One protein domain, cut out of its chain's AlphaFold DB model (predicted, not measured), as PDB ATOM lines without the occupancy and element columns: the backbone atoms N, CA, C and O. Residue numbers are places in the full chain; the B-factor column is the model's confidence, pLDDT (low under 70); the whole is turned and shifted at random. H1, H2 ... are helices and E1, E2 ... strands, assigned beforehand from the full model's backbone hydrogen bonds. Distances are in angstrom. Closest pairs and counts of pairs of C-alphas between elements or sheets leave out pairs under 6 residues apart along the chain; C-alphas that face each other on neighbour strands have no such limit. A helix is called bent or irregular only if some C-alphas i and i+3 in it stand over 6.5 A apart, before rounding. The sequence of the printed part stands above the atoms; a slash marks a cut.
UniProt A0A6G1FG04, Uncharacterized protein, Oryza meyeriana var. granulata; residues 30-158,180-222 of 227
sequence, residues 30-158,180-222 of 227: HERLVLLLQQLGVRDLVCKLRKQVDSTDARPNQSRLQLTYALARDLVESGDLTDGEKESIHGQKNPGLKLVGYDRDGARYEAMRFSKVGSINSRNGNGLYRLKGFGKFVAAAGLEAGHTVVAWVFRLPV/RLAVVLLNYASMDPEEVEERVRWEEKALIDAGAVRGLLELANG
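AT A GLANCE: This is residues 30 to 158 and 180 to 222 of the 227 residues of an uncharacterized protein of Oryza meyeriana var. granulata (UniProt A0A6G1FG04). A single seven-stranded sheet curls like part of a barrel and folds back on itself, with the short helix H2 in its curl between E1 and E5. H3 and H4 pack on opposite faces of the sheet, while the long helix H5 only grazes it, packs on H1 and sticks out with residues 215 to 220. The printed part has 172 residues, with five named helices and seven named strands that follow each other along the chain as H1 E1 E2 H2 H3 E3 E4 E5 H4 E6 E7 H5. The mixed sheet runs E1, E6, E7, E3, E4, E5, E2, and the class is mixed, helices and strands. The whole is compact, with a radius of gyration of the C-alphas of 16.3 A, and elongated, spanning 57 by 36 by 26 A.

IN THESE COORDINATES: H1, residues 30 to 39, begins at C-alpha 30 (44.265, -44.680, 19.135). E1 is residues 45 to 52, 20.9 A long, and E2 residues 64 to 68. H2, residues 69 to 76, is irregular, with C-alphas 71 and 74 7.3 A apart. H3 is residues 83 to 90, E3 residues 97 to 103, and E4 residues 108 to 116, 23.3 A long, bending by 55 degrees at residue 111. E5 is residues 128 to 132, H4 residues 135 to 141, E6 residues 148 to 155, and E7 residues 181 to 188. H5, residues 193 to 220, is 40.7 A long and ends at C-alpha 220 (54.007, -23.786, 25.943).

HOW THE PARTS SIT: The strongly twisted sheet is a folded sheet, bent back into two leaves: E1, E6, E7 and E3 face E5 and E2, with E4 as the hinge. E1 and E6 are antiparallel, with N 49 and O 151 2.9 A apart, and so are E6 and E7, with N 152 and O 184 at 2.9 A. E7 and E3 are parallel, with N 102 and O 183 at 2.8 A. E3, E4 and E5 form a meander, each strand the antiparallel neighbour of the one before, in two hairpins; N 99 and O 112 are 2.9 A apart, N 115 and O 130 2.9 A. E5 and E2 are antiparallel, with N 67 and O 129 at 2.8 A. These N and O pairs are within hydrogen-bond range. The sheet curls round H2, whose closest C-alphas to E1 are Leu 75 and Cys 47, 5.7 A apart. H3, on the same face, has a height over the sheet of 6.8 A; H4, on the opposite face, 7.2 A. H1 touches residues 203 to 214 of H5 at a steep tilt of 46 degrees, the same way; the closest C-alphas, Val 34 and Ala 206, are 5.0 A apart. Both only graze the sheet. Every O i to N i+4 pair is within hydrogen-bond range in H1, H3 and H4, against 2 of 4 in H2 and 21 of 24 in H5.

THE WHOLE: The two C-alphas farthest apart, Arg 123 and Gly 222, are 57.5 A apart. Residues 159 to 179 are not printed; C-alphas 158 and 180 are 7.4 A apart across the cut. The links E1 to E2 and E4 to E5 are long. The pLDDT is under 70 at residues 60, 62 to 63, 119 to 126 and 222.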
ATOM      1  N   HIS A  30      43.272 -45.222  18.198       87.88
ATOM      2  CA  HIS A  30      44.265 -44.680  19.135       87.88
ATOM      3  C   HIS A  30      44.202 -43.167  19.227       87.88
ATOM      4  O   HIS A  30      44.131 -42.626  20.324       87.88
ATOM      5  N   GLU A  31      44.169 -42.472  18.094       88.94
ATOM      6  CA  GLU A  31      44.135 -41.011  18.068       88.94
ATOM      7  C   GLU A  31      42.861 -40.473  18.728       88.94
ATOM      8  O   GLU A  31      42.913 -39.477  19.450       88.94
ATOM      9  N   ARG A  32      41.723 -41.158  18.549       90.31
ATOM     10  CA  ARG A  32      40.474 -40.824  19.259       90.31
ATOM     11  C   ARG A  32      40.620 -40.977  20.768       90.31
ATOM     12  O   ARG A  32      40.208 -40.085  21.508       90.31
ATOM     13  N   LEU A  33      41.253 -42.060  21.218       90.94
ATOM     14  CA  LEU A  33      41.509 -42.292  22.635       90.94
ATOM     15  C   LEU A  33      42.457 -41.231  23.217       90.94
ATOM     16  O   LEU A  33      42.168 -40.688  24.281       90.94
ATOM     17  N   VAL A  34      43.532 -40.870  22.506       90.38
ATOM     18  CA  VAL A  34      44.440 -39.777  22.901       90.38
ATOM     19  C   VAL A  34      43.672 -38.464  23.069       90.38
ATOM     20  O   VAL A  34      43.792 -37.813  24.109       90.38
ATOM     21  N   LEU A  35      42.850 -38.089  22.083       89.81
ATOM     22  CA  LEU A  35      42.052 -36.860  22.141       89.81
ATOM     23  C   LEU A  35      41.054 -36.871  23.300       89.81
ATOM     24  O   LEU A  35      40.937 -35.870  24.007       89.81
ATOM     25  N   LEU A  36      40.363 -37.990  23.532       92.75
ATOM     26  CA  LEU A  36      39.457 -38.130  24.669       92.75
ATOM     27  C   LEU A  36      40.203 -37.924  25.993       92.75
ATOM     28  O   LEU A  36      39.774 -37.133  26.829       92.75
ATOM     29  N   LEU A  37      41.337 -38.598  26.189       91.69
ATOM     30  CA  LEU A  37      42.120 -38.494  27.423       91.69
ATOM     31  C   LEU A  37      42.630 -37.060  27.656       91.69
ATOM     32  O   LEU A  37      42.597 -36.570  28.788       91.69
ATOM     33  N   GLN A  38      43.026 -36.357  26.591       89.44
ATOM     34  CA  GLN A  38      43.386 -34.938  26.654       89.44
ATOM     35  C   GLN A  38      42.197 -34.059  27.058       89.44
ATOM     36  O   GLN A  38      42.333 -33.236  27.962       89.44
ATOM     37  N   GLN A  39      41.030 -34.257  26.439       89.38
ATOM     38  CA  GLN A  39      39.807 -33.504  26.748       89.38
ATOM     39  C   GLN A  39      39.341 -33.714  28.190       89.38
ATOM     40  O   GLN A  39      38.871 -32.776  28.833       89.38
ATOM     41  N   LEU A  40      39.493 -34.930  28.719       88.19
ATOM     42  CA  LEU A  40      39.171 -35.231  30.113       88.19
ATOM     43  C   LEU A  40      40.200 -34.656  31.100       88.19
ATOM     44  O   LEU A  40      39.940 -34.634  32.304       88.19
ATOM     45  N   GLY A  41      41.369 -34.216  30.621       86.62
ATOM     46  CA  GLY A  41      42.450 -33.700  31.458       86.62
ATOM     47  C   GLY A  41      43.004 -34.734  32.445       86.62
ATOM     48  O   GLY A  41      43.570 -34.352  33.470       86.62
ATOM     49  N   VAL A  42      42.832 -36.033  32.172       84.19
ATOM     50  CA  VAL A  42      43.146 -37.110  33.124       84.19
ATOM     51  C   VAL A  42      44.646 -37.283  33.279       84.19
ATOM     52  O   VAL A  42      45.370 -37.453  32.298       84.19
ATOM     53  N   ARG A  43      45.140 -37.172  34.512       73.94
ATOM     54  CA  ARG A  43      46.572 -37.291  34.824       73.94
ATOM     55  C   ARG A  43      46.954 -38.731  35.095       73.94
ATOM     56  O   ARG A  43      47.786 -39.272  34.376       73.94
ATOM     57  N   ASP A  44      46.237 -39.342  36.028       79.50
ATOM     58  CA  ASP A  44      46.581 -40.651  36.558       79.50
ATOM     59  C   ASP A  44      45.432 -41.641  36.373       79.50
ATOM     60  O   ASP A  44      44.251 -41.345  36.613       79.50
ATOM     61  N   LEU A  45      45.805 -42.837  35.924       88.31
ATOM     62  CA  LEU A  45      44.932 -43.996  35.882       88.31
ATOM     63  C   LEU A  45      44.830 -44.583  37.292       88.31
ATOM     64  O   LEU A  45      45.829 -45.032  37.839       88.31
ATOM     65  N   VAL A  46      43.619 -44.628  37.842       90.44
ATOM     66  CA  VAL A  46      43.345 -45.219  39.162       90.44
ATOM     67  C   VAL A  46      43.449 -46.739  39.088       90.44
ATOM     68  O   VAL A  46      44.137 -47.373  39.879       90.44
ATOM     69  N   CYS A  47      42.752 -47.349  38.128       92.88
ATOM     70  CA  CYS A  47      42.788 -48.796  37.942       92.88
ATOM     71  C   CYS A  47      42.284 -49.214  36.557       92.88
ATOM     72  O   CYS A  47      41.586 -48.460  35.871       92.88
ATOM     73  N   LYS A  48      42.551 -50.474  36.199       92.69
ATOM     74  CA  LYS A  48      41.958 -51.160  35.046       92.69
ATOM     75  C   LYS A  48      41.109 -52.316  35.555       92.69
ATOM     76  O   LYS A  48      41.607 -53.173  36.275       92.69
ATOM     77  N   LEU A  49      39.845 -52.361  35.164       92.81
ATOM     78  CA  LEU A  49      38.966 -53.489  35.457       92.81
ATOM     79  C   LEU A  49      38.758 -54.271  34.169       92.81
ATOM     80  O   LEU A  49      38.332 -53.702  33.168       92.81
ATOM     81  N   ARG A  50      39.040 -55.569  34.188       93.19
ATOM     82  CA  ARG A  50      38.895 -56.433  33.015       93.19
ATOM     83  C   ARG A  50      37.852 -57.500  33.286       93.19
ATOM     84  O   ARG A  50      37.921 -58.186  34.300       93.19
ATOM     85  N   LYS A  51      36.894 -57.661  32.378       94.12
ATOM     86  CA  LYS A  51      35.900 -58.730  32.462       94.12
ATOM     87  C   LYS A  51      35.583 -59.285  31.078       94.12
ATOM     88  O   LYS A  51      35.273 -58.531  30.161       94.12
ATOM     89  N   GLN A  52      35.602 -60.610  30.963       94.56
ATOM     90  CA  GLN A  52      34.925 -61.298  29.871       94.56
ATOM     91  C   GLN A  52      33.415 -61.232  30.118       94.56
ATOM     92  O   GLN A  52      32.926 -61.638  31.174       94.56
ATOM     93  N   VAL A  53      32.702 -60.655  29.161       92.50
ATOM     94  CA  VAL A  53      31.269 -60.384  29.208       92.50
ATOM     95  C   VAL A  53      30.527 -61.711  29.199       92.50
ATOM     96  O   VAL A  53      30.700 -62.525  28.289       92.50
ATOM     97  N   ASP A  54      29.689 -61.930  30.205       91.31
ATOM     98  CA  ASP A  54      28.807 -63.088  30.252       91.31
ATOM     99  C   ASP A  54      27.422 -62.760  29.664       91.31
ATOM    100  O   ASP A  54      27.085 -61.615  29.345       91.31
ATOM    101  N   SER A  55      26.580 -63.782  29.511       89.38
ATOM    102  CA  SER A  55      25.238 -63.630  28.934       89.38
ATOM    103  C   SER A  55      24.289 -62.762  29.767       89.38
ATOM    104  O   SER A  55      23.222 -62.387  29.275       89.38
ATOM    105  N   THR A  56      24.628 -62.456  31.022       87.50
ATOM    106  CA  THR A  56      23.852 -61.552  31.877       87.50
ATOM    107  C   THR A  56      24.294 -60.103  31.715       87.50
ATOM    108  O   THR A  56      23.437 -59.220  31.738       87.50
ATOM    109  N   ASP A  57      25.583 -59.857  31.466       86.44
ATOM    110  CA  ASP A  57      26.104 -58.516  31.177       86.44
ATOM    111  C   ASP A  57      25.708 -58.030  29.776       86.44
ATOM    112  O   ASP A  57      25.409 -56.852  29.594       86.44
ATOM    113  N   ALA A  58      25.688 -58.933  28.788       86.19
ATOM    114  CA  ALA A  58      25.392 -58.615  27.387       86.19
ATOM    115  C   ALA A  58      23.910 -58.290  27.123       86.19
ATOM    116  O   ALA A  58      23.525 -57.996  25.997       86.19
ATOM    117  N   ARG A  59      23.040 -58.351  28.140       83.75
ATOM    118  CA  ARG A  59      21.612 -58.028  27.998       83.75
ATOM    119  C   ARG A  59      21.415 -56.511  28.067       83.75
ATOM    120  O   ARG A  59      21.497 -55.956  29.167       83.75
ATOM    121  N   PRO A  60      21.025 -55.833  26.968       69.88
ATOM    122  CA  PRO A  60      20.899 -54.371  26.949       69.88
ATOM    123  C   PRO A  60      19.899 -53.842  27.990       69.88
ATOM    124  O   PRO A  60      20.096 -52.782  28.580       69.88
ATOM    125  N   ASN A  61      18.860 -54.634  28.279       72.00
ATOM    126  CA  ASN A  61      17.780 -54.291  29.207       72.00
ATOM    127  C   ASN A  61      18.066 -54.679  30.674       72.00
ATOM    128  O   ASN A  61      17.224 -54.447  31.541       72.00
ATOM    129  N   GLN A  62      19.227 -55.279  30.980       64.75
ATOM    130  CA  GLN A  62      19.637 -55.666  32.342       64.75
ATOM    131  C   GLN A  62      20.897 -54.910  32.795       64.75
ATOM    132  O   GLN A  62      21.799 -55.493  33.379       64.75
ATOM    133  N   SER A  63      20.923 -53.597  32.549       63.88
ATOM    134  CA  SER A  63      22.001 -52.600  32.683       63.88
ATOM    135  C   SER A  63      23.019 -52.744  33.831       63.88
ATOM    136  O   SER A  63      23.111 -51.859  34.697       63.88
ATOM    137  N   ARG A  64      23.839 -53.797  33.840       81.69
ATOM    138  CA  ARG A  64      24.963 -53.928  34.770       81.69
ATOM    139  C   ARG A  64      26.070 -54.828  34.234       81.69
ATOM    140  O   ARG A  64      25.787 -55.918  33.765       81.69
ATOM    141  N   LEU A  65      27.313 -54.392  34.417       90.94
ATOM    142  CA  LEU A  65      28.477 -55.277  34.388       90.94
ATOM    143  C   LEU A  65      28.683 -55.808  35.807       90.94
ATOM    144  O   LEU A  65      28.931 -55.008  36.714       90.94
ATOM    145  N   GLN A  66      28.530 -57.110  36.032       91.44
ATOM    146  CA  GLN A  66      28.701 -57.703  37.361       91.44
ATOM    147  C   GLN A  66      30.149 -58.152  37.576       91.44
ATOM    148  O   GLN A  66      30.690 -58.915  36.792       91.44
ATOM    149  N   LEU A  67      30.787 -57.720  38.654       91.75
ATOM    150  CA  LEU A  67      32.199 -57.982  38.927       91.75
ATOM    151  C   LEU A  67      32.326 -58.801  40.210       91.75
ATOM    152  O   LEU A  67      31.638 -58.535  41.197       91.75
ATOM    153  N   THR A  68      33.202 -59.801  40.215       90.94
ATOM    154  CA  THR A  68      33.634 -60.431  41.469       90.94
ATOM    155  C   THR A  68      34.564 -59.483  42.218       90.94
ATOM    156  O   THR A  68      35.075 -58.520  41.645       90.94
ATOM    157  N   TYR A  69      34.823 -59.761  43.493       89.19
ATOM    158  CA  TYR A  69      35.778 -58.977  44.264       89.19
ATOM    159  C   TYR A  69      37.151 -58.963  43.605       89.19
ATOM    160  O   TYR A  69      37.721 -57.895  43.473       89.19
ATOM    161  N   ALA A  70      37.634 -60.106  43.113       88.19
ATOM    162  CA  ALA A  70      38.926 -60.190  42.435       88.19
ATOM    163  C   ALA A  70      39.030 -59.218  41.247       88.19
ATOM    164  O   ALA A  70      40.068 -58.596  41.067       88.19
ATOM    165  N   LEU A  71      37.944 -59.042  40.486       90.56
ATOM    166  CA  LEU A  71      37.898 -58.109  39.356       90.56
ATOM    167  C   LEU A  71      37.692 -56.648  39.775       90.56
ATOM    168  O   LEU A  71      38.022 -55.747  39.019       90.56
ATOM    169  N   ALA A  72      37.089 -56.414  40.940       91.69
ATOM    170  CA  ALA A  72      36.774 -55.092  41.477       91.69
ATOM    171  C   ALA A  72      37.847 -54.542  42.431       91.69
ATOM    172  O   ALA A  72      37.830 -53.350  42.742       91.69
ATOM    173  N   ARG A  73      38.731 -55.415  42.925       90.25
ATOM    174  CA  ARG A  73      39.671 -55.155  44.015       90.25
ATOM    175  C   ARG A  73      40.522 -53.932  43.730       90.25
ATOM    176  O   ARG A  73      40.608 -53.064  44.584       90.25
ATOM    177  N   ASP A  74      41.055 -53.831  42.521       89.25
ATOM    178  CA  ASP A  74      41.991 -52.768  42.164       89.25
ATOM    179  C   ASP A  74      41.340 -51.377  42.222       89.25
ATOM    180  O   ASP A  74      42.017 -50.406  42.528       89.25
ATOM    181  N   LEU A  75      40.019 -51.267  42.019       91.56
ATOM    182  CA  LEU A  75      39.293 -50.020  42.286       91.56
ATOM    183  C   LEU A  75      39.021 -49.843  43.783       91.56
ATOM    184  O   LEU A  75      39.289 -48.783  44.346       91.56
ATOM    185  N   VAL A  76      38.451 -50.874  44.413       89.12
ATOM    186  CA  VAL A  76      37.944 -50.844  45.797       89.12
ATOM    187  C   VAL A  76      39.050 -50.581  46.815       89.12
ATOM    188  O   VAL A  76      38.855 -49.825  47.767       89.12
ATOM    189  N   GLU A  77      40.202 -51.206  46.611       87.00
ATOM    190  CA  GLU A  77      41.380 -51.102  47.464       87.00
ATOM    191  C   GLU A  77      42.354 -50.016  46.990       87.00
ATOM    192  O   GLU A  77      43.394 -49.840  47.621       87.00
ATOM    193  N   SER A  78      42.046 -49.270  45.916       84.00
ATOM    194  CA  SER A  78      42.951 -48.204  45.474       84.00
ATOM    195  C   SER A  78      43.164 -47.178  46.591       84.00
ATOM    196  O   SER A  78      42.231 -46.759  47.295       84.00
ATOM    197  N   GLY A  79      44.422 -46.764  46.746       84.00
ATOM    198  CA  GLY A  79      44.798 -45.661  47.629       84.00
ATOM    199  C   GLY A  79      44.213 -44.324  47.173       84.00
ATOM    200  O   GLY A  79      44.106 -43.404  47.976       84.00
ATOM    201  N   ASP A  80      43.776 -44.242  45.916       86.31
ATOM    202  CA  ASP A  80      43.228 -43.024  45.343       86.31
ATOM    203  C   ASP A  80      41.816 -42.728  45.848       86.31
ATOM    204  O   ASP A  80      41.463 -41.558  45.992       86.31
ATOM    205  N   LEU A  81      40.972 -43.733  46.118       87.81
ATOM    206  CA  LEU A  81      39.600 -43.479  46.575       87.81
ATOM    207  C   LEU A  81      39.571 -42.782  47.942       87.81
ATOM    208  O   LEU A  81      40.133 -43.271  48.924       87.81
ATOM    209  N   THR A  82      38.812 -41.687  48.019       88.69
ATOM    210  CA  THR A  82      38.538 -40.989  49.283       88.69
ATOM    211  C   THR A  82      37.627 -41.822  50.189       88.69
ATOM    212  O   THR A  82      36.865 -42.669  49.714       88.69
ATOM    213  N   ASP A  83      37.631 -41.546  51.494       86.69
ATOM    214  CA  ASP A  83      36.774 -42.260  52.452       86.69
ATOM    215  C   ASP A  83      35.283 -42.145  52.105       86.69
ATOM    216  O   ASP A  83      34.560 -43.137  52.160       86.69
ATOM    217  N   GLY A  84      34.831 -40.975  51.636       86.75
ATOM    218  CA  GLY A  84      33.451 -40.777  51.180       86.75
ATOM    219  C   GLY A  84      33.104 -41.555  49.901       86.75
ATOM    220  O   GLY A  84      31.969 -42.005  49.723       86.75
ATOM    221  N   GLU A  85      34.074 -41.768  49.007       89.94
ATOM    222  CA  GLU A  85      33.897 -42.616  47.819       89.94
ATOM    223  C   GLU A  85      33.817 -44.094  48.208       89.94
ATOM    224  O   GLU A  85      32.922 -44.801  47.735       89.94
ATOM    225  N   LYS A  86      34.674 -44.549  49.128       88.00
ATOM    226  CA  LYS A  86      34.610 -45.902  49.704       88.00
ATOM    227  C   LYS A  86      33.282 -46.121  50.433       88.00
ATOM    228  O   LYS A  86      32.596 -47.117  50.192       88.00
ATOM    229  N   GLU A  87      32.848 -45.161  51.247       87.12
ATOM    230  CA  GLU A  87      31.545 -45.198  51.914       87.12
ATOM    231  C   GLU A  87      30.392 -45.238  50.898       87.12
ATOM    232  O   GLU A  87      29.429 -45.982  51.078       87.12
ATOM    233  N   SER A  88      30.505 -44.540  49.767       88.50
ATOM    234  CA  SER A  88      29.493 -44.596  48.704       88.50
ATOM    235  C   SER A  88      29.365 -45.982  48.056       88.50
ATOM    236  O   SER A  88      28.280 -46.321  47.578       88.50
ATOM    237  N   ILE A  89      30.436 -46.787  48.048       88.75
ATOM    238  CA  ILE A  89      30.456 -48.167  47.522       88.75
ATOM    239  C   ILE A  89      29.954 -49.181  48.558       88.75
ATOM    240  O   ILE A  89      29.301 -50.160  48.177       88.75
ATOM    241  N   HIS A  90      30.280 -48.986  49.841       85.81
ATOM    242  CA  HIS A  90      30.125 -49.998  50.897       85.81
ATOM    243  C   HIS A  90      29.096 -49.663  51.985       85.81
ATOM    244  O   HIS A  90      28.679 -50.561  52.717       85.81
ATOM    245  N   GLY A  91      28.686 -48.401  52.102       77.69
ATOM    246  CA  GLY A  91      27.808 -47.907  53.159       77.69
ATOM    247  C   GLY A  91      26.401 -48.501  53.101       77.69
ATOM    248  O   GLY A  91      25.950 -48.991  52.068       77.69
ATOM    249  N   GLN A  92      25.659 -48.435  54.208       71.12
ATOM    250  CA  GLN A  92      24.361 -49.117  54.340       71.12
ATOM    251  C   GLN A  92      23.294 -48.648  53.338       71.12
ATOM    252  O   GLN A  92      22.494 -49.458  52.872       71.12
ATOM    253  N   LYS A  93      23.287 -47.358  52.977       72.38
ATOM    254  CA  LYS A  93      22.371 -46.798  51.965       72.38
ATOM    255  C   LYS A  93      22.852 -47.034  50.521       72.38
ATOM    256  O   LYS A  93      22.063 -46.849  49.602       72.38
ATOM    257  N   ASN A  94      24.121 -47.428  50.341       72.25
ATOM    258  CA  ASN A  94      24.840 -47.715  49.090       72.25
ATOM    259  C   ASN A  94      24.251 -47.059  47.823       72.25
ATOM    260  O   ASN A  94      23.690 -47.753  46.962       72.25
ATOM    261  N   PRO A  95      24.372 -45.728  47.669       79.12
ATOM    262  CA  PRO A  95      23.978 -45.080  46.425       79.12
ATOM    263  C   PRO A  95      24.884 -45.495  45.250       79.12
ATOM    264  O   PRO A  95      24.495 -45.310  44.094       79.12
ATOM    265  N   GLY A  96      26.063 -46.062  45.522       89.38
ATOM    266  CA  GLY A  96      27.101 -46.360  44.546       89.38
ATOM    267  C   GLY A  96      27.923 -45.126  44.185       89.38
ATOM    268  O   GLY A  96      27.383 -44.024  44.034       89.38
ATOM    269  N   LEU A  97      29.221 -45.344  43.992       91.50
ATOM    270  CA  LEU A  97      30.174 -44.369  43.483       91.50
ATOM    271  C   LEU A  97      29.760 -43.923  42.081       91.50
ATOM    272  O   LEU A  97      29.630 -44.745  41.173       91.50
ATOM    273  N   LYS A  98      29.524 -42.622  41.912       92.38
ATOM    274  CA  LYS A  98      29.162 -42.036  40.620       92.38
ATOM    275  C   LYS A  98      30.379 -41.955  39.711       92.38
ATOM    276  O   LYS A  98      31.426 -41.476  40.134       92.38
ATOM    277  N   LEU A  99      30.192 -42.357  38.461       92.31
ATOM    278  CA  LEU A  99      31.193 -42.298  37.405       92.31
ATOM    279  C   LEU A  99      30.598 -41.593  36.184       92.31
ATOM    280  O   LEU A  99      29.393 -41.695  35.931       92.31
ATOM    281  N   VAL A 100      31.440 -40.915  35.409       92.00
ATOM    282  CA  VAL A 100      31.088 -40.504  34.043       92.00
ATOM    283  C   VAL A 100      31.667 -41.525  33.072       92.00
ATOM    284  O   VAL A 100      32.879 -41.712  33.044       92.00
ATOM    285  N   GLY A 101      30.810 -42.212  32.320       94.06
ATOM    286  CA  GLY A 101      31.250 -43.197  31.340       94.06
ATOM    287  C   GLY A 101      31.601 -42.564  30.003       94.06
ATOM    288  O   GLY A 101      30.902 -41.653  29.563       94.06
ATOM    289  N   TYR A 102      32.622 -43.097  29.349       95.62
ATOM    290  CA  TYR A 102      32.999 -42.795  27.973       95.62
ATOM    291  C   TYR A 102      33.348 -44.093  27.246       95.62
ATOM    292  O   TYR A 102      33.775 -45.048  27.891       95.62
ATOM    293  N   ASP A 103      33.181 -44.147  25.932       94.00
ATOM    294  CA  ASP A 103      33.834 -45.158  25.093       94.00
ATOM    295  C   ASP A 103      35.035 -44.560  24.355       94.00
ATOM    296  O   ASP A 103      35.379 -43.392  24.537       94.00
ATOM    297  N   ARG A 104      35.678 -45.377  23.517       88.44
ATOM    298  CA  ARG A 104      36.829 -44.984  22.698       88.44
ATOM    299  C   ARG A 104      36.542 -43.800  21.766       88.44
ATOM    300  O   ARG A 104      37.454 -43.039  21.460       88.44
ATOM    301  N   ASP A 105      35.297 -43.640  21.328       88.19
ATOM    302  CA  ASP A 105      34.882 -42.590  20.396       88.19
ATOM    303  C   ASP A 105      34.452 -41.302  21.120       88.19
ATOM    304  O   ASP A 105      34.062 -40.323  20.484       88.19
ATOM    305  N   GLY A 106      34.541 -41.287  22.453       89.81
ATOM    306  CA  GLY A 106      34.154 -40.157  23.289       89.81
ATOM    307  C   GLY A 106      32.650 -40.066  23.537       89.81
ATOM    308  O   GLY A 106      32.193 -39.080  24.124       89.81
ATOM    309  N   ALA A 107      31.863 -41.077  23.148       93.12
ATOM    310  CA  ALA A 107      30.441 -41.083  23.452       93.12
ATOM    311  C   ALA A 107      30.250 -41.191  24.966       93.12
ATOM    312  O   ALA A 107      30.811 -42.059  25.637       93.12
ATOM    313  N   ARG A 108      29.456 -40.275  25.519       93.44
ATOM    314  CA  ARG A 108      29.278 -40.137  26.962       93.44
ATOM    315  C   ARG A 108      28.101 -40.971  27.460       93.44
ATOM    316  O   ARG A 108      26.982 -40.868  26.961       93.44
ATOM    317  N   TYR A 109      28.329 -41.714  28.536       90.75
ATOM    318  CA  TYR A 109      27.333 -42.534  29.215       90.75
ATOM    319  C   TYR A 109      27.070 -42.010  30.629       90.75
ATOM    320  O   TYR A 109      27.868 -42.169  31.557       90.75
ATOM    321  N   GLU A 110      25.914 -41.375  30.801       83.19
ATOM    322  CA  GLU A 110      25.497 -40.816  32.086       83.19
ATOM    323  C   GLU A 110      24.919 -41.861  33.048       83.19
ATOM    324  O   GLU A 110      24.487 -42.948  32.653       83.19
ATOM    325  N   ALA A 111      24.855 -41.483  34.328       84.12
ATOM    326  CA  ALA A 111      24.305 -42.277  35.427       84.12
ATOM    327  C   ALA A 111      25.035 -43.609  35.697       84.12
ATOM    328  O   ALA A 111      24.463 -44.512  36.321       84.12
ATOM    329  N   MET A 112      26.304 -43.724  35.293       90.94
ATOM    330  CA  MET A 112      27.128 -44.868  35.669       90.94
ATOM    331  C   MET A 112      27.427 -44.862  37.165       90.94
ATOM    332  O   MET A 112      27.789 -43.838  37.751       90.94
ATOM    333  N   ARG A 113      27.234 -46.019  37.804       92.44
ATOM    334  CA  ARG A 113      27.460 -46.172  39.245       92.44
ATOM    335  C   ARG A 113      28.119 -47.492  39.577       92.44
ATOM    336  O   ARG A 113      27.549 -48.549  39.301       92.44
ATOM    337  N   PHE A 114      29.262 -47.420  40.241       93.56
ATOM    338  CA  PHE A 114      29.945 -48.577  40.792       93.56
ATOM    339  C   PHE A 114      29.474 -48.833  42.229       93.56
ATOM    340  O   PHE A 114      29.478 -47.935  43.064       93.56
ATOM    341  N   SER A 115      28.993 -50.039  42.530       91.69
ATOM    342  CA  SER A 115      28.427 -50.365  43.851       91.69
ATOM    343  C   SER A 115      28.639 -51.826  44.217       91.69
ATOM    344  O   SER A 115      28.623 -52.688  43.336       91.69
ATOM    345  N   LYS A 116      28.749 -52.115  45.516       90.06
ATOM    346  CA  LYS A 116      28.632 -53.481  46.034       90.06
ATOM    347  C   LYS A 116      27.205 -54.016  45.826       90.06
ATOM    348  O   LYS A 116      26.217 -53.283  45.917       90.06
ATOM    349  N   VAL A 117      27.080 -55.302  45.515       85.44
ATOM    350  CA  VAL A 117      25.801 -56.005  45.370       85.44
ATOM    351  C   VAL A 117      25.429 -56.644  46.707       85.44
ATOM    352  O   VAL A 117      26.186 -57.438  47.248       85.44
ATOM    353  N   GLY A 118      24.236 -56.328  47.214       71.38
ATOM    354  CA  GLY A 118      23.732 -56.855  48.485       71.38
ATOM    355  C   GLY A 118      24.041 -55.965  49.694       71.38
ATOM    356  O   GLY A 118      24.922 -55.109  49.664       71.38
ATOM    357  N   SER A 119      23.260 -56.156  50.757       53.50
ATOM    358  CA  SER A 119      23.471 -55.543  52.075       53.50
ATOM    359  C   SER A 119      24.460 -56.388  52.884       53.50
ATOM    360  O   SER A 119      24.569 -57.594  52.649       53.50
ATOM    361  N   ILE A 120      25.116 -55.780  53.880       52.56
ATOM    362  CA  ILE A 120      25.947 -56.457  54.894       52.56
ATOM    363  C   ILE A 120      25.202 -57.654  55.533       52.56
ATOM    364  O   ILE A 120      25.839 -58.626  55.922       52.56
ATOM    365  N   ASN A 121      23.860 -57.648  55.532       47.75
ATOM    366  CA  ASN A 121      23.021 -58.711  56.101       47.75
ATOM    367  C   ASN A 121      22.456 -59.718  55.076       47.75
ATOM    368  O   ASN A 121      21.638 -60.566  55.431       47.75
ATOM    369  N   SER A 122      22.826 -59.633  53.794       45.66
ATOM    370  CA  SER A 122      22.286 -60.531  52.761       45.66
ATOM    371  C   SER A 122      23.202 -61.734  52.514       45.66
ATOM    372  O   SER A 122      24.347 -61.574  52.104       45.66
ATOM    373  N   ARG A 123      22.668 -62.953  52.702       48.28
ATOM    374  CA  ARG A 123      23.378 -64.241  52.520       48.28
ATOM    375  C   ARG A 123      24.011 -64.450  51.130       48.28
ATOM    376  O   ARG A 123      24.852 -65.328  50.993       48.28
ATOM    377  N   ASN A 124      23.640 -63.652  50.124       49.19
ATOM    378  CA  ASN A 124      23.943 -63.918  48.712       49.19
ATOM    379  C   ASN A 124      24.865 -62.864  48.047       49.19
ATOM    380  O   ASN A 124      25.101 -62.950  46.847       49.19
ATOM    381  N   GLY A 125      25.349 -61.850  48.787       52.03
ATOM    382  CA  GLY A 125      26.050 -60.673  48.232       52.03
ATOM    383  C   GLY A 125      27.518 -60.497  48.643       52.03
ATOM    384  O   GLY A 125      28.117 -59.449  48.388       52.03
ATOM    385  N   ASN A 126      28.127 -61.479  49.306       63.97
ATOM    386  CA  ASN A 126      29.505 -61.332  49.771       63.97
ATOM    387  C   ASN A 126      30.480 -61.332  48.583       63.97
ATOM    388  O   ASN A 126      30.714 -62.357  47.957       63.97
ATOM    389  N   GLY A 127      31.038 -60.157  48.277       75.81
ATOM    390  CA  GLY A 127      32.113 -60.001  47.295       75.81
ATOM    391  C   GLY A 127      31.668 -59.792  45.847       75.81
ATOM    392  O   GLY A 127      32.493 -59.946  44.953       75.81
ATOM    393  N   LEU A 128      30.406 -59.433  45.588       88.94
ATOM    394  CA  LEU A 128      29.959 -59.021  44.253       88.94
ATOM    395  C   LEU A 128      29.848 -57.498  44.155       88.94
ATOM    396  O   LEU A 128      29.357 -56.832  45.065       88.94
ATOM    397  N   TYR A 129      30.258 -56.960  43.015       91.94
ATOM    398  CA  TYR A 129      30.191 -55.552  42.647       91.94
ATOM    399  C   TYR A 129      29.482 -55.420  41.310       91.94
ATOM    400  O   TYR A 129      29.272 -56.396  40.587       91.94
ATOM    401  N   ARG A 130      29.058 -54.207  40.979       92.12
ATOM    402  CA  ARG A 130      28.452 -53.924  39.684       92.12
ATOM    403  C   ARG A 130      28.724 -52.507  39.223       92.12
ATOM    404  O   ARG A 130      28.686 -51.584  40.038       92.12
ATOM    405  N   LEU A 131      28.851 -52.346  37.910       93.38
ATOM    406  CA  LEU A 131      28.756 -51.064  37.222       93.38
ATOM    407  C   LEU A 131      27.354 -50.925  36.615       93.38
ATOM    408  O   LEU A 131      27.050 -51.528  35.587       93.38
ATOM    409  N   LYS A 132      26.472 -50.165  37.269       91.25
ATOM    410  CA  LYS A 132      25.147 -49.815  36.731       91.25
ATOM    411  C   LYS A 132      25.282 -48.827  35.575       91.25
ATOM    412  O   LYS A 132      26.231 -48.053  35.545       91.25
ATOM    413  N   GLY A 133      24.300 -48.822  34.673       89.00
ATOM    414  CA  GLY A 133      24.282 -47.938  33.495       89.00
ATOM    415  C   GLY A 133      25.029 -48.508  32.284       89.00
ATOM    416  O   GLY A 133      24.954 -47.948  31.197       89.00
ATOM    417  N   PHE A 134      25.666 -49.670  32.452       92.31
ATOM    418  CA  PHE A 134      26.452 -50.359  31.429       92.31
ATOM    419  C   PHE A 134      25.648 -50.782  30.185       92.31
ATOM    420  O   PHE A 134      26.197 -50.844  29.094       92.31
ATOM    421  N   GLY A 135      24.333 -51.000  30.313       91.06
ATOM    422  CA  GLY A 135      23.480 -51.452  29.202       91.06
ATOM    423  C   GLY A 135      23.458 -50.508  27.990       91.06
ATOM    424  O   GLY A 135      23.316 -50.968  26.862       91.06
ATOM    425  N   LYS A 136      23.665 -49.197  28.197       89.94
ATOM    426  CA  LYS A 136      23.779 -48.232  27.089       89.94
ATOM    427  C   LYS A 136      25.037 -48.476  26.253       89.94
ATOM    428  O   LYS A 136      24.963 -48.440  25.032       89.94
ATOM    429  N   PHE A 137      26.156 -48.765  26.915       92.50
ATOM    430  CA  PHE A 137      27.402 -49.129  26.247       92.50
ATOM    431  C   PHE A 137      27.274 -50.480  25.542       92.50
ATOM    432  O   PHE A 137      27.694 -50.605  24.402       92.50
ATOM    433  N   VAL A 138      26.615 -51.464  26.167       92.31
ATOM    434  CA  VAL A 138      26.326 -52.765  25.533       92.31
ATOM    435  C   VAL A 138      25.598 -52.583  24.201       92.31
ATOM    436  O   VAL A 138      26.008 -53.162  23.198       92.31
ATOM    437  N   ALA A 139      24.548 -51.757  24.184       90.81
ATOM    438  CA  ALA A 139      23.779 -51.482  22.975       90.81
ATOM    439  C   ALA A 139      24.594 -50.723  21.916       90.81
ATOM    440  O   ALA A 139      24.540 -51.080  20.743       90.81
ATOM    441  N   ALA A 140      25.349 -49.698  22.321       91.19
ATOM    442  CA  ALA A 140      26.139 -48.876  21.406       91.19
ATOM    443  C   ALA A 140      27.323 -49.643  20.794       91.19
ATOM    444  O   ALA A 140      27.581 -49.531  19.600       91.19
ATOM    445  N   ALA A 141      28.012 -50.453  21.600       90.56
ATOM    446  CA  ALA A 141      29.201 -51.194  21.197       90.56
ATOM    447  C   ALA A 141      28.896 -52.567  20.569       90.56
ATOM    448  O   ALA A 141      29.836 -53.280  20.214       90.56
ATOM    449  N   GLY A 142      27.620 -52.971  20.479       91.12
ATOM    450  CA  GLY A 142      27.231 -54.305  19.999       91.12
ATOM    451  C   GLY A 142      27.858 -55.419  20.840       91.12
ATOM    452  O   GLY A 142      28.468 -56.346  20.314       91.12
ATOM    453  N   LEU A 143      27.816 -55.270  22.164       91.31
ATOM    454  CA  LEU A 143      28.546 -56.144  23.073       91.31
ATOM    455  C   LEU A 143      27.826 -57.490  23.240       91.31
ATOM    456  O   LEU A 143      26.681 -57.531  23.687       91.31
ATOM    457  N   GLU A 144      28.521 -58.587  22.953       92.50
ATOM    458  CA  GLU A 144      27.988 -59.945  23.060       92.50
ATOM    459  C   GLU A 144      28.720 -60.758  24.133       92.50
ATOM    460  O   GLU A 144      29.820 -60.412  24.577       92.50
ATOM    461  N   ALA A 145      28.096 -61.853  24.573       91.69
ATOM    462  CA  ALA A 145      28.737 -62.783  25.492       91.69
ATOM    463  C   ALA A 145      30.001 -63.358  24.841       91.69
ATOM    464  O   ALA A 145      29.959 -63.840  23.712       91.69
ATOM    465  N   GLY A 146      31.120 -63.311  25.561       91.69
ATOM    466  CA  GLY A 146      32.428 -63.665  25.021       91.69
ATOM    467  C   GLY A 146      33.301 -62.485  24.630       91.69
ATOM    468  O   GLY A 146      34.519 -62.631  24.594       91.69
ATOM    469  N   HIS A 147      32.734 -61.303  24.404       94.62
ATOM    470  CA  HIS A 147      33.567 -60.115  24.267       94.62
ATOM    471  C   HIS A 147      34.312 -59.846  25.577       94.62
ATOM    472  O   HIS A 147      33.845 -60.188  26.664       94.62
ATOM    473  N   THR A 148      35.465 -59.196  25.486       95.25
ATOM    474  CA  THR A 148      36.179 -58.694  26.657       95.25
ATOM    475  C   THR A 148      35.966 -57.196  26.768       95.25
ATOM    476  O   THR A 148      36.089 -56.466  25.784       95.25
ATOM    477  N   VAL A 149      35.656 -56.729  27.976       95.19
ATOM    478  CA  VAL A 149      35.629 -55.305  28.306       95.19
ATOM    479  C   VAL A 149      36.751 -54.973  29.265       95.19
ATOM    480  O   VAL A 149      36.970 -55.671  30.260       95.19
ATOM    481  N   VAL A 150      37.430 -53.872  28.965       95.12
ATOM    482  CA  VAL A 150      38.412 -53.244  29.839       95.12
ATOM    483  C   VAL A 150      37.908 -51.847  30.177       95.12
ATOM    484  O   VAL A 150      37.626 -51.042  29.296       95.12
ATOM    485  N   ALA A 151      37.746 -51.579  31.466       95.31
ATOM    486  CA  ALA A 151      37.278 -50.311  31.994       95.31
ATOM    487  C   ALA A 151      38.440 -49.604  32.694       95.31
ATOM    488  O   ALA A 151      38.923 -50.065  33.732       95.31
ATOM    489  N   TRP A 152      38.895 -48.494  32.126       95.50
ATOM    490  CA  TRP A 152      39.930 -47.651  32.712       95.50
ATOM    491  C   TRP A 152      39.291 -46.567  33.562       95.50
ATOM    492  O   TRP A 152      38.462 -45.806  33.068       95.50
ATOM    493  N   VAL A 153      39.657 -46.502  34.838       94.75
ATOM    494  CA  VAL A 153      39.101 -45.525  35.777       94.75
ATOM    495  C   VAL A 153      40.113 -44.414  36.006       94.75
ATOM    496  O   VAL A 153      41.259 -44.687  36.346       94.75
ATOM    497  N   PHE A 154      39.682 -43.165  35.862       93.12
ATOM    498  CA  PHE A 154      40.535 -41.988  36.001       93.12
ATOM    499  C   PHE A 154      39.980 -41.007  37.014       93.12
ATOM    500  O   PHE A 154      38.764 -40.814  37.094       93.12
ATOM    501  N   ARG A 155      40.879 -40.303  37.706       90.31
ATOM    502  CA  ARG A 155      40.533 -39.085  38.437       90.31
ATOM    503  C   ARG A 155      40.357 -37.933  37.457       90.31
ATOM    504  O   ARG A 155      41.259 -37.625  36.682       90.31
ATOM    505  N   LEU A 156      39.198 -37.284  37.518       88.06
ATOM    506  CA  LEU A 156      38.963 -36.046  36.788       88.06
ATOM    507  C   LEU A 156      39.582 -34.866  37.552       88.06
ATOM    508  O   LEU A 156      39.539 -34.859  38.791       88.06
ATOM    509  N   PRO A 157      40.142 -33.868  36.844       82.94
ATOM    510  CA  PRO A 157      40.647 -32.660  37.477       82.94
ATOM    511  C   PRO A 157      39.531 -31.980  38.276       82.94
ATOM    512  O   PRO A 157      38.362 -31.989  37.884       82.94
ATOM    513  N   VAL A 158      39.894 -31.408  39.427       73.12
ATOM    514  CA  VAL A 158      38.951 -30.622  40.227       73.12
ATOM    515  C   VAL A 158      38.529 -29.429  39.366       73.12
ATOM    516  O   VAL A 158      39.418 -28.717  38.891       73.12
ATOM    517  N   ARG A 180      33.763 -37.247  40.422       85.75
ATOM    518  CA  ARG A 180      35.210 -36.969  40.379       85.75
ATOM    519  C   ARG A 180      36.006 -38.039  39.637       85.75
ATOM    520  O   ARG A 180      37.227 -37.946  39.547       85.75
ATOM    521  N   LEU A 181      35.321 -39.061  39.139       91.00
ATOM    522  CA  LEU A 181      35.908 -40.199  38.456       91.00
ATOM    523  C   LEU A 181      35.216 -40.410  37.109       91.00
ATOM    524  O   LEU A 181      33.983 -40.358  37.007       91.00
ATOM    525  N   ALA A 182      36.020 -40.676  36.086       93.00
ATOM    526  CA  ALA A 182      35.565 -41.131  34.782       93.00
ATOM    527  C   ALA A 182      35.908 -42.607  34.591       93.00
ATOM    528  O   ALA A 182      36.871 -43.108  35.170       93.00
ATOM    529  N   VAL A 183      35.120 -43.293  33.768       95.25
ATOM    530  CA  VAL A 183      35.411 -44.644  33.299       95.25
ATOM    531  C   VAL A 183      35.402 -44.659  31.777       95.25
ATOM    532  O   VAL A 183      34.389 -44.327  31.167       95.25
ATOM    533  N   VAL A 184      36.523 -45.030  31.165       96.00
ATOM    534  CA  VAL A 184      36.627 -45.261  29.720       96.00
ATOM    535  C   VAL A 184      36.448 -46.754  29.470       96.00
ATOM    536  O   VAL A 184      37.190 -47.571  30.015       96.00
ATOM    537  N   LEU A 185      35.427 -47.112  28.700       95.62
ATOM    538  CA  LEU A 185      35.037 -48.480  28.384       95.62
ATOM    539  C   LEU A 185      35.576 -48.867  27.009       95.62
ATOM    540  O   LEU A 185      35.210 -48.282  25.990       95.62
ATOM    541  N   LEU A 186      36.422 -49.887  26.995       94.50
ATOM    542  CA  LEU A 186      37.036 -50.452  25.803       94.50
ATOM    543  C   LEU A 186      36.462 -51.851  25.589       94.50
ATOM    544  O   LEU A 186      36.441 -52.664  26.515       94.50
ATOM    545  N   ASN A 187      35.972 -52.127  24.383       94.38
ATOM    546  CA  ASN A 187      35.471 -53.439  23.988       94.38
ATOM    547  C   ASN A 187      36.422 -54.121  23.000       94.38
ATOM    548  O   ASN A 187      36.961 -53.494  22.083       94.38
ATOM    549  N   TYR A 188      36.551 -55.436  23.156       93.94
ATOM    550  CA  TYR A 188      37.297 -56.308  22.262       93.94
ATOM    551  C   TYR A 188      36.438 -57.524  21.935       93.94
ATOM    552  O   TYR A 188      35.987 -58.237  22.834       93.94
ATOM    553  N   ALA A 189      36.232 -57.777  20.644       92.31
ATOM    554  CA  ALA A 189      35.511 -58.945  20.144       92.31
ATOM    555  C   ALA A 189      36.397 -60.207  20.171       92.31
ATOM    556  O   ALA A 189      36.539 -60.903  19.173       92.31
ATOM    557  N   SER A 190      37.050 -60.460  21.307       90.81
ATOM    558  CA  SER A 190      37.899 -61.628  21.526       90.81
ATOM    559  C   SER A 190      37.783 -62.114  22.968       90.81
ATOM    560  O   SER A 190      37.653 -61.324  23.914       90.81
ATOM    561  N   MET A 191      37.820 -63.437  23.104       90.25
ATOM    562  CA  MET A 191      37.906 -64.156  24.374       90.25
ATOM    563  C   MET A 191      39.361 -64.450  24.762       90.25
ATOM    564  O   MET A 191      39.610 -64.826  25.905       90.25
ATOM    565  N   ASP A 192      40.298 -64.324  23.815       92.56
ATOM    566  CA  ASP A 192      41.696 -64.681  24.019       92.56
ATOM    567  C   ASP A 192      42.371 -63.639  24.919       92.56
ATOM    568  O   ASP A 192      42.420 -62.447  24.579       92.56
ATOM    569  N   PRO A 193      42.874 -64.047  26.098       88.62
ATOM    570  CA  PRO A 193      43.453 -63.101  27.013       88.62
ATOM    571  C   PRO A 193      44.720 -62.428  26.480       88.62
ATOM    572  O   PRO A 193      44.930 -61.260  26.820       88.62
ATOM    573  N   GLU A 194      45.521 -63.126  25.673       92.81
ATOM    574  CA  GLU A 194      46.795 -62.636  25.137       92.81
ATOM    575  C   GLU A 194      46.562 -61.613  24.026       92.81
ATOM    576  O   GLU A 194      47.129 -60.522  24.066       92.81
ATOM    577  N   GLU A 195      45.643 -61.908  23.104       92.69
ATOM    578  CA  GLU A 195      45.268 -60.981  22.032       92.69
ATOM    579  C   GLU A 195      44.713 -59.667  22.599       92.69
ATOM    580  O   GLU A 195      45.077 -58.567  22.174       92.69
ATOM    581  N   VAL A 196      43.828 -59.765  23.595       91.94
ATOM    582  CA  VAL A 196      43.268 -58.578  24.248       91.94
ATOM    583  C   VAL A 196      44.353 -57.812  25.003       91.94
ATOM    584  O   VAL A 196      44.359 -56.589  24.956       91.94
ATOM    585  N   GLU A 197      45.279 -58.497  25.673       92.00
ATOM    586  CA  GLU A 197      46.394 -57.854  26.375       92.00
ATOM    587  C   GLU A 197      47.307 -57.082  25.412       92.00
ATOM    588  O   GLU A 197      47.698 -55.954  25.710       92.00
ATOM    589  N   GLU A 198      47.612 -57.633  24.236       92.31
ATOM    590  CA  GLU A 198      48.397 -56.936  23.215       92.31
ATOM    591  C   GLU A 198      47.691 -55.659  22.733       92.31
ATOM    592  O   GLU A 198      48.303 -54.587  22.678       92.31
ATOM    593  N   ARG A 199      46.385 -55.748  22.456       90.81
ATOM    594  CA  ARG A 199      45.569 -54.590  22.058       90.81
ATOM    595  C   ARG A 199      45.496 -53.536  23.164       90.81
ATOM    596  O   ARG A 199      45.655 -52.353  22.879       90.81
ATOM    597  N   VAL A 200      45.310 -53.956  24.416       90.81
ATOM    598  CA  VAL A 200      45.294 -53.065  25.586       90.81
ATOM    599  C   VAL A 200      46.644 -52.365  25.742       90.81
ATOM    600  O   VAL A 200      46.671 -51.150  25.889       90.81
ATOM    601  N   ARG A 201      47.770 -53.084  25.636       91.44
ATOM    602  CA  ARG A 201      49.117 -52.484  25.693       91.44
ATOM    603  C   ARG A 201      49.366 -51.488  24.574       91.44
ATOM    604  O   ARG A 201      50.064 -50.495  24.775       91.44
ATOM    605  N   TRP A 202      48.830 -51.751  23.386       88.50
ATOM    606  CA  TRP A 202      48.895 -50.788  22.297       88.50
ATOM    607  C   TRP A 202      48.100 -49.522  22.634       88.50
ATOM    608  O   TRP A 202      48.640 -48.430  22.496       88.50
ATOM    609  N   GLU A 203      46.885 -49.652  23.174       89.69
ATOM    610  CA  GLU A 203      46.081 -48.507  23.621       89.69
ATOM    611  C   GLU A 203      46.678 -47.787  24.832       89.69
ATOM    612  O   GLU A 203      46.488 -46.586  24.986       89.69
ATOM    613  N   GLU A 204      47.438 -48.463  25.692       90.12
ATOM    614  CA  GLU A 204      48.154 -47.816  26.799       90.12
ATOM    615  C   GLU A 204      49.188 -46.804  26.310       90.12
ATOM    616  O   GLU A 204      49.476 -45.836  27.015       90.12
ATOM    617  N   LYS A 205      49.690 -46.947  25.077       89.25
ATOM    618  CA  LYS A 205      50.507 -45.899  24.458       89.25
ATOM    619  C   LYS A 205      49.727 -44.588  24.331       89.25
ATOM    620  O   LYS A 205      50.332 -43.532  24.439       89.25
ATOM    621  N   ALA A 206      48.396 -44.631  24.207       86.44
ATOM    622  CA  ALA A 206      47.568 -43.428  24.155       86.44
ATOM    623  C   ALA A 206      47.625 -42.636  25.469       86.44
ATOM    624  O   ALA A 206      47.526 -41.412  25.447       86.44
ATOM    625  N   LEU A 207      47.825 -43.306  26.613       85.44
ATOM    626  CA  LEU A 207      48.036 -42.630  27.898       85.44
ATOM    627  C   LEU A 207      49.366 -41.879  27.918       85.44
ATOM    628  O   LEU A 207      49.421 -40.739  28.378       85.44
ATOM    629  N   ILE A 208      50.417 -42.510  27.391       86.44
ATOM    630  CA  ILE A 208      51.750 -41.911  27.281       86.44
ATOM    631  C   ILE A 208      51.690 -40.700  26.347       86.44
ATOM    632  O   ILE A 208      52.129 -39.615  26.724       86.44
ATOM    633  N   ASP A 209      51.080 -40.857  25.174       86.81
ATOM    634  CA  ASP A 209      50.957 -39.798  24.171       86.81
ATOM    635  C   ASP A 209      50.095 -38.634  24.679       86.81
ATOM    636  O   ASP A 209      50.471 -37.469  24.542       86.81
ATOM    637  N   ALA A 210      48.963 -38.920  25.332       85.06
ATOM    638  CA  ALA A 210      48.135 -37.893  25.962       85.06
ATOM    639  C   ALA A 210      48.908 -37.136  27.057       85.06
ATOM    640  O   ALA A 210      48.816 -35.908  27.144       85.06
ATOM    641  N   GLY A 211      49.706 -37.850  27.858       81.62
ATOM    642  CA  GLY A 211      50.603 -37.261  28.850       81.62
ATOM    643  C   GLY A 211      51.674 -36.366  28.227       81.62
ATOM    644  O   GLY A 211      51.861 -35.239  28.686       81.62
ATOM    645  N   ALA A 212      52.323 -36.824  27.156       81.50
ATOM    646  CA  ALA A 212      53.353 -36.079  26.439       81.50
ATOM    647  C   ALA A 212      52.798 -34.789  25.814       81.50
ATOM    648  O   ALA A 212      53.372 -33.717  26.005       81.50
ATOM    649  N   VAL A 213      51.650 -34.863  25.131       81.12
ATOM    650  CA  VAL A 213      51.005 -33.678  24.541       81.12
ATOM    651  C   VAL A 213      50.616 -32.672  25.618       81.12
ATOM    652  O   VAL A 213      50.832 -31.474  25.445       81.12
ATOM    653  N   ARG A 214      50.103 -33.133  26.762       79.94
ATOM    654  CA  ARG A 214      49.840 -32.243  27.895       79.94
ATOM    655  C   ARG A 214      51.115 -31.581  28.413       79.94
ATOM    656  O   ARG A 214      51.089 -30.377  28.634       79.94
ATOM    657  N   GLY A 215      52.207 -32.326  28.588       75.31
ATOM    658  CA  GLY A 215      53.486 -31.755  29.022       75.31
ATOM    659  C   GLY A 215      53.968 -30.652  28.075       75.31
ATOM    660  O   GLY A 215      54.371 -29.582  28.523       75.31
ATOM    661  N   LEU A 216      53.825 -30.857  26.761       76.25
ATOM    662  CA  LEU A 216      54.117 -29.828  25.758       76.25
ATOM    663  C   LEU A 216      53.208 -28.598  25.896       76.25
ATOM    664  O   LEU A 216      53.695 -27.473  25.797       76.25
ATOM    665  N   LEU A 217      51.909 -28.784  26.151       79.38
ATOM    666  CA  LEU A 217      50.967 -27.681  26.372       79.38
ATOM    667  C   LEU A 217      51.257 -26.909  27.669       79.38
ATOM    668  O   LEU A 217      51.120 -25.689  27.693       79.38
ATOM    669  N   GLU A 218      51.663 -27.587  28.744       81.06
ATOM    670  CA  GLU A 218      52.044 -26.948  30.012       81.06
ATOM    671  C   GLU A 218      53.329 -26.118  29.854       81.06
ATOM    672  O   GLU A 218      53.365 -24.966  30.295       81.06
ATOM    673  N   LEU A 219      54.324 -26.646  29.127       73.88
ATOM    674  CA  LEU A 219      55.546 -25.923  28.758       73.88
ATOM    675  C   LEU A 219      55.251 -24.711  27.861       73.88
ATOM    676  O   LEU A 219      55.770 -23.623  28.112       73.88
ATOM    677  N   ALA A 220      54.396 -24.872  26.847       74.75
ATOM    678  CA  ALA A 220      54.007 -23.786  25.943       74.75
ATOM    679  C   ALA A 220      53.235 -22.667  26.664       74.75
ATOM    680  O   ALA A 220      53.380 -21.497  26.322       74.75
ATOM    681  N   ASN A 221      52.458 -23.020  27.691       75.12
ATOM    682  CA  ASN A 221      51.693 -22.077  28.508       75.12
ATOM    683  C   ASN A 221      52.482 -21.523  29.710       75.12
ATOM    684  O   ASN A 221      51.898 -20.856  30.566       75.12
ATOM    685  N   GLY A 222      53.790 -21.787  29.800       56.19
ATOM    686  CA  GLY A 222      54.672 -21.202  30.813       56.19
ATOM    687  C   GLY A 222      54.429 -21.682  32.249       56.19
ATOM    688  O   GLY A 222      54.875 -21.023  33.186       56.19
TER     689      GLY A 222